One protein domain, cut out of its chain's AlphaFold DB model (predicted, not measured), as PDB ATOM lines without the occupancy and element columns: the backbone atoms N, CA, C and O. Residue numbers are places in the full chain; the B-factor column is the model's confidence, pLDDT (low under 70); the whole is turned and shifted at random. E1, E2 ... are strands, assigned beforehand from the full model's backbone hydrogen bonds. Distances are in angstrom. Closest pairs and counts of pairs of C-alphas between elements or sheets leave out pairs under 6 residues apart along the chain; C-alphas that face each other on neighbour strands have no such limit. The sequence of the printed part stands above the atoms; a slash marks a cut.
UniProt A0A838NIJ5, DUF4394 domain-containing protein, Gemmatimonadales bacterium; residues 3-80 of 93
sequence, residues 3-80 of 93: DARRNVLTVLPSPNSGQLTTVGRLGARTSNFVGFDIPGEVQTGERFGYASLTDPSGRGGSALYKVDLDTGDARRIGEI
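What this domain is: This is residues 3 to 80 of the 93 residues of the protein "DUF4394 domain-containing protein" of Gemmatimonadales bacterium (UniProt A0A838NIJ5). A strongly twisted wall of four antiparallel strands, E3 to E6, has a small two-strand hairpin, E1 and E2, set loosely over one face, shifted toward the end where E4 begins and E5 ends. The printed part has 78 residues, with no named helix and six named strands in the order E1 E2 E3 E4 E5 E6. The larger sheet has the order E3 - E4 - E5 - E6. The class is all strand, though under half of the residues, 33 of 78, are in named strands. The whole is compact, with a radius of gyration of the C-alphas of 12.8 A, and spans 38 by 30 by 17 A.

Where its parts are: E1, residues 8 to 11, begins at C-alpha 8 (-54.349, 4.329, -105.694) and is 10.0 A long. E2, residues 21 to 25, is 12.1 A long, and E3, residues 34 to 37, is 10.0 A. E4, residues 48 to 54, is 19.0 A long; E5, residues 62 to 68, is 18.4 A. E6, residues 74 to 79, is 14.0 A long and ends at C-alpha 79 (-49.424, 23.210, -98.690).

How they stand to each other: E1 and E2 form an antiparallel hairpin at 151 degrees, with N 11 and O 21 2.8 A apart. E2 and E3 are apart. E3 to E6 make a meander, each strand the antiparallel neighbour of the one before, with edge strands E3 and E6. Hairpin E3 and E4 has N 50 and O 37 at 2.8 A, hairpin E4 and E5 has N 65 and O 51 at 2.8 A, and hairpin E5 and E6 has N 75 and O 66 at 2.8 A. E2 and E6 are only just apart, closest at 8.2 A.

The domain as a whole: The C-alphas farthest apart, of Asn 16 and Arg 59, are 38.6 A from each other. The printed part has no cut. No link is long, and that from E5 to E6 is tight. The mean pLDDT of the printed part is 92.3; residues 42 to 43 are under 70.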
ATOM      1  N   ASP A   3     -50.268   5.444-108.407       96.56
ATOM      2  CA  ASP A   3     -50.922   5.500-109.717       96.56
ATOM      3  C   ASP A   3     -51.927   6.658-109.722       96.56
ATOM      4  O   ASP A   3     -53.050   6.538-109.227       96.56
ATOM      5  N   ALA A   4     -51.517   7.789-110.297       95.38
ATOM      6  CA  ALA A   4     -52.327   9.001-110.380       95.38
ATOM      7  C   ALA A   4     -53.603   8.835-111.223       95.38
ATOM      8  O   ALA A   4     -54.629   9.442-110.924       95.38
ATOM      9  N   ARG A   5     -53.582   7.981-112.259       94.94
ATOM     10  CA  ARG A   5     -54.763   7.759-113.113       94.94
ATOM     11  C   ARG A   5     -55.855   7.031-112.342       94.94
ATOM     12  O   ARG A   5     -57.036   7.328-112.508       94.94
ATOM     13  N   ARG A   6     -55.459   6.077-111.497       96.12
ATOM     14  CA  ARG A   6     -56.380   5.281-110.676       96.12
ATOM     15  C   ARG A   6     -56.628   5.880-109.286       96.12
ATOM     16  O   ARG A   6     -57.615   5.512-108.654       96.12
ATOM     17  N   ASN A   7     -55.808   6.840-108.851       96.62
ATOM     18  CA  ASN A   7     -55.781   7.411-107.497       96.62
ATOM     19  C   ASN A   7     -55.624   6.327-106.417       96.62
ATOM     20  O   ASN A   7     -56.393   6.270-105.452       96.62
ATOM     21  N   VAL A   8     -54.645   5.441-106.610       98.19
ATOM     22  CA  VAL A   8     -54.349   4.329-105.694       98.19
ATOM     23  C   VAL A   8     -52.863   4.252-105.359       98.19
ATOM     24  O   VAL A   8     -52.008   4.618-106.171       98.19
ATOM     25  N   LEU A   9     -52.564   3.718-104.176       98.12
ATOM     26  CA  LEU A   9     -51.247   3.194-103.848       98.12
ATOM     27  C   LEU A   9     -51.114   1.784-104.436       98.12
ATOM     28  O   LEU A   9     -51.996   0.937-104.280       98.12
ATOM     29  N   THR A  10     -49.993   1.530-105.100       97.44
ATOM     30  CA  THR A  10     -49.611   0.211-105.603       97.44
ATOM     31  C   THR A  10     -48.304  -0.259-104.984       97.44
ATOM     32  O   THR A  10     -47.449   0.542-104.598       97.44
ATOM     33  N   VAL A  11     -48.123  -1.572-104.925       95.75
ATOM     34  CA  VAL A  11     -46.913  -2.229-104.438       95.75
ATOM     35  C   VAL A  11     -46.461  -3.282-105.439       95.75
ATOM     36  O   VAL A  11     -47.278  -3.902-106.118       95.75
ATOM     37  N   LEU A  12     -45.151  -3.483-105.527       93.69
ATOM     38  CA  LEU A  12     -44.567  -4.640-106.184       93.69
ATOM     39  C   LEU A  12     -44.197  -5.639-105.073       93.69
ATOM     40  O   LEU A  12     -43.201  -5.417-104.386       93.69
ATOM     41  N   PRO A  13     -44.998  -6.691-104.823       88.56
ATOM     42  CA  PRO A  13     -44.826  -7.547-103.644       88.56
ATOM     43  C   PRO A  13     -43.526  -8.365-103.674       88.56
ATOM     44  O   PRO A  13     -43.036  -8.782-102.630       88.56
ATOM     45  N   SER A  14     -42.959  -8.582-104.865       91.06
ATOM     46  CA  SER A  14     -41.630  -9.165-105.066       91.06
ATOM     47  C   SER A  14     -40.874  -8.378-106.140       91.06
ATOM     48  O   SER A  14     -41.482  -8.115-107.186       91.06
ATOM     49  N   PRO A  15     -39.575  -8.065-105.946       84.19
ATOM     50  CA  PRO A  15     -38.782  -7.180-106.807       84.19
ATOM     51  C   PRO A  15     -38.860  -7.442-108.318       84.19
ATOM     52  O   PRO A  15     -38.693  -6.514-109.098       84.19
ATOM     53  N   ASN A  16     -39.160  -8.678-108.736       89.44
ATOM     54  CA  ASN A  16     -39.155  -9.091-110.145       89.44
ATOM     55  C   ASN A  16     -40.491  -9.688-110.618       89.44
ATOM     56  O   ASN A  16     -40.545 -10.340-111.654       89.44
ATOM     57  N   SER A  17     -41.579  -9.499-109.867       90.62
ATOM     58  CA  SER A  17     -42.884 -10.095-110.211       90.62
ATOM     59  C   SER A  17     -43.529  -9.503-111.471       90.62
ATOM     60  O   SER A  17     -44.454 -10.096-112.017       90.62
ATOM     61  N   GLY A  18     -43.073  -8.332-111.931       91.62
ATOM     62  CA  GLY A  18     -43.595  -7.661-113.128       91.62
ATOM     63  C   GLY A  18     -45.045  -7.176-113.011       91.62
ATOM     64  O   GLY A  18     -45.589  -6.640-113.974       91.62
ATOM     65  N   GLN A  19     -45.677  -7.334-111.844       92.19
ATOM     66  CA  GLN A  19     -47.081  -7.014-111.618       92.19
ATOM     67  C   GLN A  19     -47.247  -6.122-110.391       92.19
ATOM     68  O   GLN A  19     -46.901  -6.497-109.275       92.19
ATOM     69  N   LEU A  20     -47.847  -4.950-110.595       94.00
ATOM     70  CA  LEU A  20     -48.255  -4.079-109.499       94.00
ATOM     71  C   LEU A  20     -49.561  -4.581-108.875       94.00
ATOM     72  O   LEU A  20     -50.561  -4.761-109.571       94.00
ATOM     73  N   THR A  21     -49.566  -4.715-107.553       96.31
ATOM     74  CA  THR A  21     -50.757  -4.989-106.747       96.31
ATOM     75  C   THR A  21     -51.286  -3.682-106.174       96.31
ATOM     76  O   THR A  21     -50.519  -2.855-105.683       96.31
ATOM     77  N   THR A  22     -52.601  -3.469-106.231       97.81
ATOM     78  CA  THR A  22     -53.228  -2.310-105.579       97.81
ATOM     79  C   THR A  22     -53.327  -2.557-104.078       97.81
ATOM     80  O   THR A  22     -53.856  -3.587-103.674       97.81
ATOM     81  N   VAL A  23     -52.845  -1.608-103.275       97.94
ATOM     82  CA  VAL A  23     -53.002  -1.608-101.813       97.94
ATOM     83  C   VAL A  23     -54.358  -1.008-101.448       97.94
ATOM     84  O   VAL A  23     -55.185  -1.651-100.813       97.94
ATOM     85  N   GLY A  24     -54.627   0.204-101.935       98.31
ATOM     86  CA  GLY A  24     -55.884   0.896-101.685       98.31
ATOM     87  C   GLY A  24     -55.927   2.291-102.294       98.31
ATOM     88  O   GLY A  24     -54.996   2.728-102.977       98.31
ATOM     89  N   ARG A  25     -57.060   2.973-102.112       98.12
ATOM     90  CA  ARG A  25     -57.304   4.309-102.678       98.12
ATOM     91  C   ARG A  25     -56.613   5.373-101.837       98.12
ATOM     92  O   ARG A  25     -56.651   5.298-100.620       98.12
ATOM     93  N   LEU A  26     -56.109   6.416-102.496       97.88
ATOM     94  CA  LEU A  26     -55.449   7.535-101.817       97.88
ATOM     95  C   LEU A  26     -56.402   8.417-101.006       97.88
ATOM     96  O   LEU A  26     -55.948   9.197-100.183       97.88
ATOM     97  N   GLY A  27     -57.704   8.412-101.303       95.44
ATOM     98  CA  GLY A  27     -58.659   9.379-100.738       95.44
ATOM     99  C   GLY A  27     -58.504  10.806-101.295       95.44
ATOM    100  O   GLY A  27     -59.498  11.511-101.459       95.44
ATOM    101  N   ALA A  28     -57.293  11.199-101.697       92.94
ATOM    102  CA  ALA A  28     -56.992  12.411-102.450       92.94
ATOM    103  C   ALA A  28     -56.965  12.155-103.968       92.94
ATOM    104  O   ALA A  28     -56.613  11.068-104.436       92.94
ATOM    105  N   ARG A  29     -57.316  13.180-104.753       93.25
ATOM    106  CA  ARG A  29     -57.095  13.191-106.207       93.25
ATOM    107  C   ARG A  29     -55.745  13.819-106.517       93.25
ATOM    108  O   ARG A  29     -55.374  14.809-105.893       93.25
ATOM    109  N   THR A  30     -55.050  13.292-107.517       95.19
ATOM    110  CA  THR A  30     -53.790  13.874-107.992       95.19
ATOM    111  C   THR A  30     -53.676  13.826-109.513       95.19
ATOM    112  O   THR A  30     -54.309  13.013-110.184       95.19
ATOM    113  N   SER A  31     -52.869  14.726-110.061       94.62
ATOM    114  CA  SER A  31     -52.361  14.686-111.432       94.62
ATOM    115  C   SER A  31     -51.128  13.780-111.530       94.62
ATOM    116  O   SER A  31     -50.722  13.160-110.549       94.62
ATOM    117  N   ASN A  32     -50.494  13.733-112.706       93.56
ATOM    118  CA  ASN A  32     -49.242  12.997-112.916       93.56
ATOM    119  C   ASN A  32     -48.014  13.681-112.273       93.56
ATOM    120  O   ASN A  32     -46.919  13.130-112.337       93.56
ATOM    121  N   PHE A  33     -48.174  14.868-111.678       94.44
ATOM    122  CA  PHE A  33     -47.126  15.552-110.920       94.44
ATOM    123  C   PHE A  33     -47.174  15.097-109.460       94.44
ATOM    124  O   PHE A  33     -47.945  15.634-108.655       94.44
ATOM    125  N   VAL A  34     -46.396  14.052-109.173       95.94
ATOM    126  CA  VAL A  34     -46.332  13.383-107.873       95.94
ATOM    127  C   VAL A  34     -44.883  13.121-107.500       95.94
ATOM    128  O   VAL A  34     -44.172  12.456-108.246       95.94
ATOM    129  N   GLY A  35     -44.474  13.574-106.320       96.75
ATOM    130  CA  GLY A  35     -43.317  13.033-105.615       96.75
ATOM    131  C   GLY A  35     -43.781  12.021-104.578       96.75
ATOM    132  O   GLY A  35     -44.796  12.241-103.922       96.75
ATOM    133  N   PHE A  36     -43.063  10.916-104.423       97.56
ATOM    134  CA  PHE A  36     -43.364   9.917-103.406       97.56
ATOM    135  C   PHE A  36     -42.067   9.300-102.916       97.56
ATOM    136  O   PHE A  36     -41.302   8.782-103.727       97.56
ATOM    137  N   ASP A  37     -41.851   9.352-101.607       96.75
ATOM    138  CA  ASP A  37     -40.694   8.739-100.974       96.75
ATOM    139  C   ASP A  37     -41.101   8.030 -99.682       96.75
ATOM    140  O   ASP A  37     -42.082   8.396 -99.025       96.75
ATOM    141  N   ILE A  38     -40.369   6.977 -99.346       94.25
ATOM    142  CA  ILE A  38     -40.650   6.103 -98.213       94.25
ATOM    143  C   ILE A  38     -39.431   6.167 -97.288       94.25
ATOM    144  O   ILE A  38     -38.329   5.869 -97.746       94.25
ATOM    145  N   PRO A  39     -39.591   6.561 -96.007       91.38
ATOM    146  CA  PRO A  39     -38.496   6.490 -95.052       91.38
ATOM    147  C   PRO A  39     -37.986   5.052 -94.970       91.38
ATOM    148  O   PRO A  39     -38.738   4.106 -95.192       91.38
ATOM    149  N   GLY A  40     -36.707   4.897 -94.643       83.00
ATOM    150  CA  GLY A  40     -36.121   3.588 -94.387       83.00
ATOM    151  C   GLY A  40     -36.696   2.935 -93.126       83.00
ATOM    152  O   GLY A  40     -37.901   2.789 -92.946       83.00
ATOM    153  N   GLU A  41     -35.821   2.502 -92.228       73.12
ATOM    154  CA  GLU A  41     -36.248   1.790 -91.027       73.12
ATOM    155  C   GLU A  41     -37.041   2.715 -90.085       73.12
ATOM    156  O   GLU A  41     -36.503   3.645 -89.481       73.12
ATOM    157  N   VAL A  42     -38.349   2.478 -89.970       65.69
ATOM    158  CA  VAL A  42     -39.217   3.211 -89.046       65.69
ATOM    159  C   VAL A  42     -39.239   2.467 -87.711       65.69
ATOM    160  O   VAL A  42     -39.790   1.373 -87.607       65.69
ATOM    161  N   GLN A  43     -38.674   3.074 -86.663       63.22
ATOM    162  CA  GLN A  43     -38.543   2.452 -85.332       63.22
ATOM    163  C   GLN A  43     -39.882   2.092 -84.664       63.22
ATOM    164  O   GLN A  43     -39.920   1.265 -83.758       63.22
ATOM    165  N   THR A  44     -40.987   2.707 -85.088       74.25
ATOM    166  CA  THR A  44     -42.313   2.545 -84.471       74.25
ATOM    167  C   THR A  44     -43.151   1.422 -85.088       74.25
ATOM    168  O   THR A  44     -44.276   1.202 -84.647       74.25
ATOM    169  N   GLY A  45     -42.644   0.728 -86.119       77.00
ATOM    170  CA  GLY A  45     -43.407  -0.268 -86.883       77.00
ATOM    171  C   GLY A  45     -44.486   0.331 -87.796       77.00
ATOM    172  O   GLY A  45     -45.152  -0.407 -88.518       77.00
ATOM    173  N   GLU A  46     -44.653   1.657 -87.795       84.12
ATOM    174  CA  GLU A  46     -45.578   2.348 -88.688       84.12
ATOM    175  C   GLU A  46     -45.052   2.300 -90.128       84.12
ATOM    176  O   GLU A  46     -43.927   2.713 -90.410       84.12
ATOM    177  N   ARG A  47     -45.881   1.827 -91.060       91.00
ATOM    178  CA  ARG A  47     -45.540   1.769 -92.481       91.00
ATOM    179  C   ARG A  47     -46.183   2.944 -93.194       91.00
ATOM    180  O   ARG A  47     -47.359   2.911 -93.541       91.00
ATOM    181  N   PHE A  48     -45.407   3.992 -93.428       94.94
ATOM    182  CA  PHE A  48     -45.881   5.182 -94.123       94.94
ATOM    183  C   PHE A  48     -44.872   5.662 -95.163       94.94
ATOM    184  O   PHE A  48     -43.699   5.315 -95.107       94.94
ATOM    185  N   GLY A  49     -45.334   6.475 -96.106       96.25
ATOM    186  CA  GLY A  49     -44.499   7.291 -96.983       96.25
ATOM    187  C   GLY A  49     -44.981   8.737 -96.987       96.25
ATOM    188  O   GLY A  49     -46.067   9.042 -96.490       96.25
ATOM    189  N   TYR A  50     -44.196   9.632 -97.570       97.62
ATOM    190  CA  TYR A  50     -44.631  10.995 -97.848       97.62
ATOM    191  C   TYR A  50     -44.854  11.174 -99.339       97.62
ATOM    192  O   TYR A  50     -44.113  10.629-100.155       97.62
ATOM    193  N   ALA A  51     -45.874  11.949 -99.697       98.19
ATOM    194  CA  ALA A  51     -46.174  12.276-101.080       98.19
ATOM    195  C   ALA A  51     -46.420  13.772-101.262       98.19
ATOM    196  O   ALA A  51     -47.109  14.394-100.452       98.19
ATOM    197  N   SER A  52     -45.928  14.338-102.361       97.31
ATOM    198  CA  SER A  52     -46.464  15.583-102.899       97.31
ATOM    199  C   SER A  52     -47.545  15.233-103.918       97.31
ATOM    200  O   SER A  52     -47.282  14.544-104.901       97.31
ATOM    201  N   LEU A  53     -48.780  15.675-103.677       96.88
ATOM    202  CA  LEU A  53     -49.900  15.463-104.597       96.88
ATOM    203  C   LEU A  53     -50.368  16.805-105.141       96.88
ATOM    204  O   LEU A  53     -50.523  17.766-104.383       96.88
ATOM    205  N   THR A  54     -50.606  16.859-106.447       95.25
ATOM    206  CA  THR A  54     -51.017  18.081-107.148       95.25
ATOM    207  C   THR A  54     -52.414  17.896-107.709       95.25
ATOM    208  O   THR A  54     -52.624  16.998-108.526       95.25
ATOM    209  N   ASP A  55     -53.357  18.748-107.310       90.25
ATOM    210  CA  ASP A  55     -54.752  18.658-107.747       90.25
ATOM    211  C   ASP A  55     -54.871  18.733-109.290       90.25
ATOM    212  O   ASP A  55     -54.303  19.636-109.917       90.25
ATOM    213  N   PRO A  56     -55.607  17.808-109.936       91.25
ATOM    214  CA  PRO A  56     -55.703  17.746-111.393       91.25
ATOM    215  C   PRO A  56     -56.524  18.881-112.027       91.25
ATOM    216  O   PRO A  56     -56.508  19.020-113.247       91.25
ATOM    217  N   SER A  57     -57.227  19.708-111.246       87.81
ATOM    218  CA  SER A  57     -57.967  20.878-111.743       87.81
ATOM    219  C   SER A  57     -57.066  22.002-112.261       87.81
ATOM    220  O   SER A  57     -57.568  22.938-112.885       87.81
ATOM    221  N   GLY A  58     -55.759  21.955-111.971       75.44
ATOM    222  CA  GLY A  58     -54.794  22.987-112.358       75.44
ATOM    223  C   GLY A  58     -54.953  24.313-111.605       75.44
ATOM    224  O   GLY A  58     -54.278  25.285-111.929       75.44
ATOM    225  N   ARG A  59     -55.841  24.380-110.600       70.56
ATOM    226  CA  ARG A  59     -56.128  25.600-109.819       70.56
ATOM    227  C   ARG A  59     -55.343  25.690-108.500       70.56
ATOM    228  O   ARG A  59     -55.536  26.633-107.730       70.56
ATOM    229  N   GLY A  60     -54.435  24.754-108.235       71.38
ATOM    230  CA  GLY A  60     -53.623  24.700-107.018       71.38
ATOM    231  C   GLY A  60     -52.244  24.101-107.274       71.38
ATOM    232  O   GLY A  60     -52.029  23.465-108.304       71.38
ATOM    233  N   GLY A  61     -51.317  24.315-106.340       88.00
ATOM    234  CA  GLY A  61     -50.040  23.603-106.353       88.00
ATOM    235  C   GLY A  61     -50.070  22.345-105.516       88.00
ATOM    236  O   GLY A  61     -51.131  21.875-105.098       88.00
ATOM    237  N   SER A  62     -48.886  21.802-105.273       94.44
ATOM    238  CA  SER A  62     -48.757  20.579-104.499       94.44
ATOM    239  C   SER A  62     -49.040  20.797-103.015       94.44
ATOM    240  O   SER A  62     -48.730  21.835-102.430       94.44
ATOM    241  N   ALA A  63     -49.595  19.771-102.387       95.69
ATOM    242  CA  ALA A  63     -49.663  19.647-100.940       95.69
ATOM    243  C   ALA A  63     -48.897  18.394-100.504       95.69
ATOM    244  O   ALA A  63     -48.784  17.435-101.270       95.69
ATOM    245  N   LEU A  64     -48.359  18.425 -99.289       97.06
ATOM    246  CA  LEU A  64     -47.678  17.300 -98.667       97.06
ATOM    247  C   LEU A  64     -48.707  16.400 -97.985       97.06
ATOM    248  O   LEU A  64     -49.595  16.890 -97.283       97.06
ATOM    249  N   TYR A  65     -48.565  15.093 -98.165       98.12
ATOM    250  CA  TYR A  65     -49.414  14.062 -97.584       98.12
ATOM    251  C   TYR A  65     -48.558  13.018 -96.874       98.12
ATOM    252  O   TYR A  65     -47.484  12.665 -97.364       98.12
ATOM    253  N   LYS A  66     -49.063  12.489 -95.757       97.62
ATOM    254  CA  LYS A  66     -48.620  11.212 -95.191       97.62
ATOM    255  C   LYS A  66     -49.485  10.115 -95.804       97.62
ATOM    256  O   LYS A  66     -50.708  10.218 -95.759       97.62
ATOM    257  N   VAL A  67     -48.861   9.107 -96.396       98.00
ATOM    258  CA  VAL A  67     -49.536   7.971 -97.033       98.00
ATOM    259  C   VAL A  67     -49.322   6.742 -96.169       98.00
ATOM    260  O   VAL A  67     -48.181   6.364 -95.922       98.00
ATOM    261  N   ASP A  68     -50.406   6.124 -95.729       96.81
ATOM    262  CA  ASP A  68     -50.380   4.834 -95.046       96.81
ATOM    263  C   ASP A  68     -50.099   3.720 -96.073       96.81
ATOM    264  O   ASP A  68     -50.782   3.621 -97.096       96.81
ATOM    265  N   LEU A  69     -49.056   2.913 -95.857       95.94
ATOM    266  CA  LEU A  69     -48.621   1.903 -96.832       95.94
ATOM    267  C   LEU A  69     -49.404   0.590 -96.749       95.94
ATOM    268  O   LEU A  69     -49.264  -0.230 -97.657       95.94
ATOM    269  N   ASP A  70     -50.199   0.389 -95.699       95.69
ATOM    270  CA  ASP A  70     -51.016  -0.811 -95.510       95.69
ATOM    271  C   ASP A  70     -52.422  -0.624 -96.102       95.69
ATOM    272  O   ASP A  70     -53.022  -1.568 -96.614       95.69
ATOM    273  N   THR A  71     -52.936   0.607 -96.087       97.19
ATOM    274  CA  THR A  71     -54.286   0.956 -96.560       97.19
ATOM    275  C   THR A  71     -54.291   1.806 -97.829       97.19
ATOM    276  O   THR A  71     -55.279   1.822 -98.563       97.19
ATOM    277  N   GLY A  72     -53.201   2.524 -98.103       98.00
ATOM    278  CA  GLY A  72     -53.110   3.509 -99.174       98.00
ATOM    279  C   GLY A  72     -53.716   4.875 -98.848       98.00
ATOM    280  O   GLY A  72     -53.616   5.751 -99.703       98.00
ATOM    281  N   ASP A  73     -54.314   5.090 -97.669       98.25
ATOM    282  CA  ASP A  73     -54.955   6.365 -97.310       98.25
ATOM    283  C   ASP A  73     -53.924   7.506 -97.253       98.25
ATOM    284  O   ASP A  73     -52.915   7.417 -96.549       98.25
ATOM    285  N   ALA A  74     -54.165   8.589 -97.997       98.31
ATOM    286  CA  ALA A  74     -53.299   9.761 -98.035       98.31
ATOM    287  C   ALA A  74     -53.924  10.913 -97.243       98.31
ATOM    288  O   ALA A  74     -54.912  11.530 -97.648       98.31
ATOM    289  N   ARG A  75     -53.284  11.271 -96.131       97.88
ATOM    290  CA  ARG A  75     -53.726  12.337 -95.229       97.88
ATOM    291  C   ARG A  75     -52.896  13.589 -95.433       97.88
ATOM    292  O   ARG A  75     -51.673  13.566 -95.313       97.88
ATOM    293  N   ARG A  76     -53.567  14.695 -95.753       97.19
ATOM    294  CA  ARG A  76     -52.919  15.982 -96.024       97.19
ATOM    295  C   ARG A  76     -52.257  16.530 -94.762       97.19
ATOM    296  O   ARG A  76     -52.904  16.644 -93.728       97.19
ATOM    297  N   ILE A  77     -50.998  16.934 -94.892       97.62
ATOM    298  CA  ILE A  77     -50.222  17.630 -93.860       97.62
ATOM    299  C   ILE A  77     -50.325  19.144 -94.066       97.62
ATOM    300  O   ILE A  77     -50.652  19.876 -93.138       97.62
ATOM    301  N   GLY A  78     -50.092  19.630 -95.290       95.44
ATOM    302  CA  GLY A  78     -50.060  21.069 -95.568       95.44
ATOM    303  C   GLY A  78     -49.769  21.414 -97.027       95.44
ATOM    304  O   GLY A  78     -49.544  20.528 -97.848       95.44
ATOM    305  N   GLU A  79     -49.799  22.706 -97.358       93.94
ATOM    306  CA  GLU A  79     -49.424  23.210 -98.690       93.94
ATOM    307  C   GLU A  79     -47.911  23.246 -98.873       93.94
ATOM    308  O   GLU A  79     -47.171  23.493 -97.923       93.94
ATOM    309  N   ILE A  80     -47.458  23.039-100.110       92.56
ATOM    310  CA  ILE A  80     -46.057  23.195-100.490       92.56
ATOM    311  C   ILE A  80     -45.923  24.458-101.352       92.56
ATOM    312  O   ILE A  80     -46.311  24.484-102.520       92.56
TER     313      ILE A  80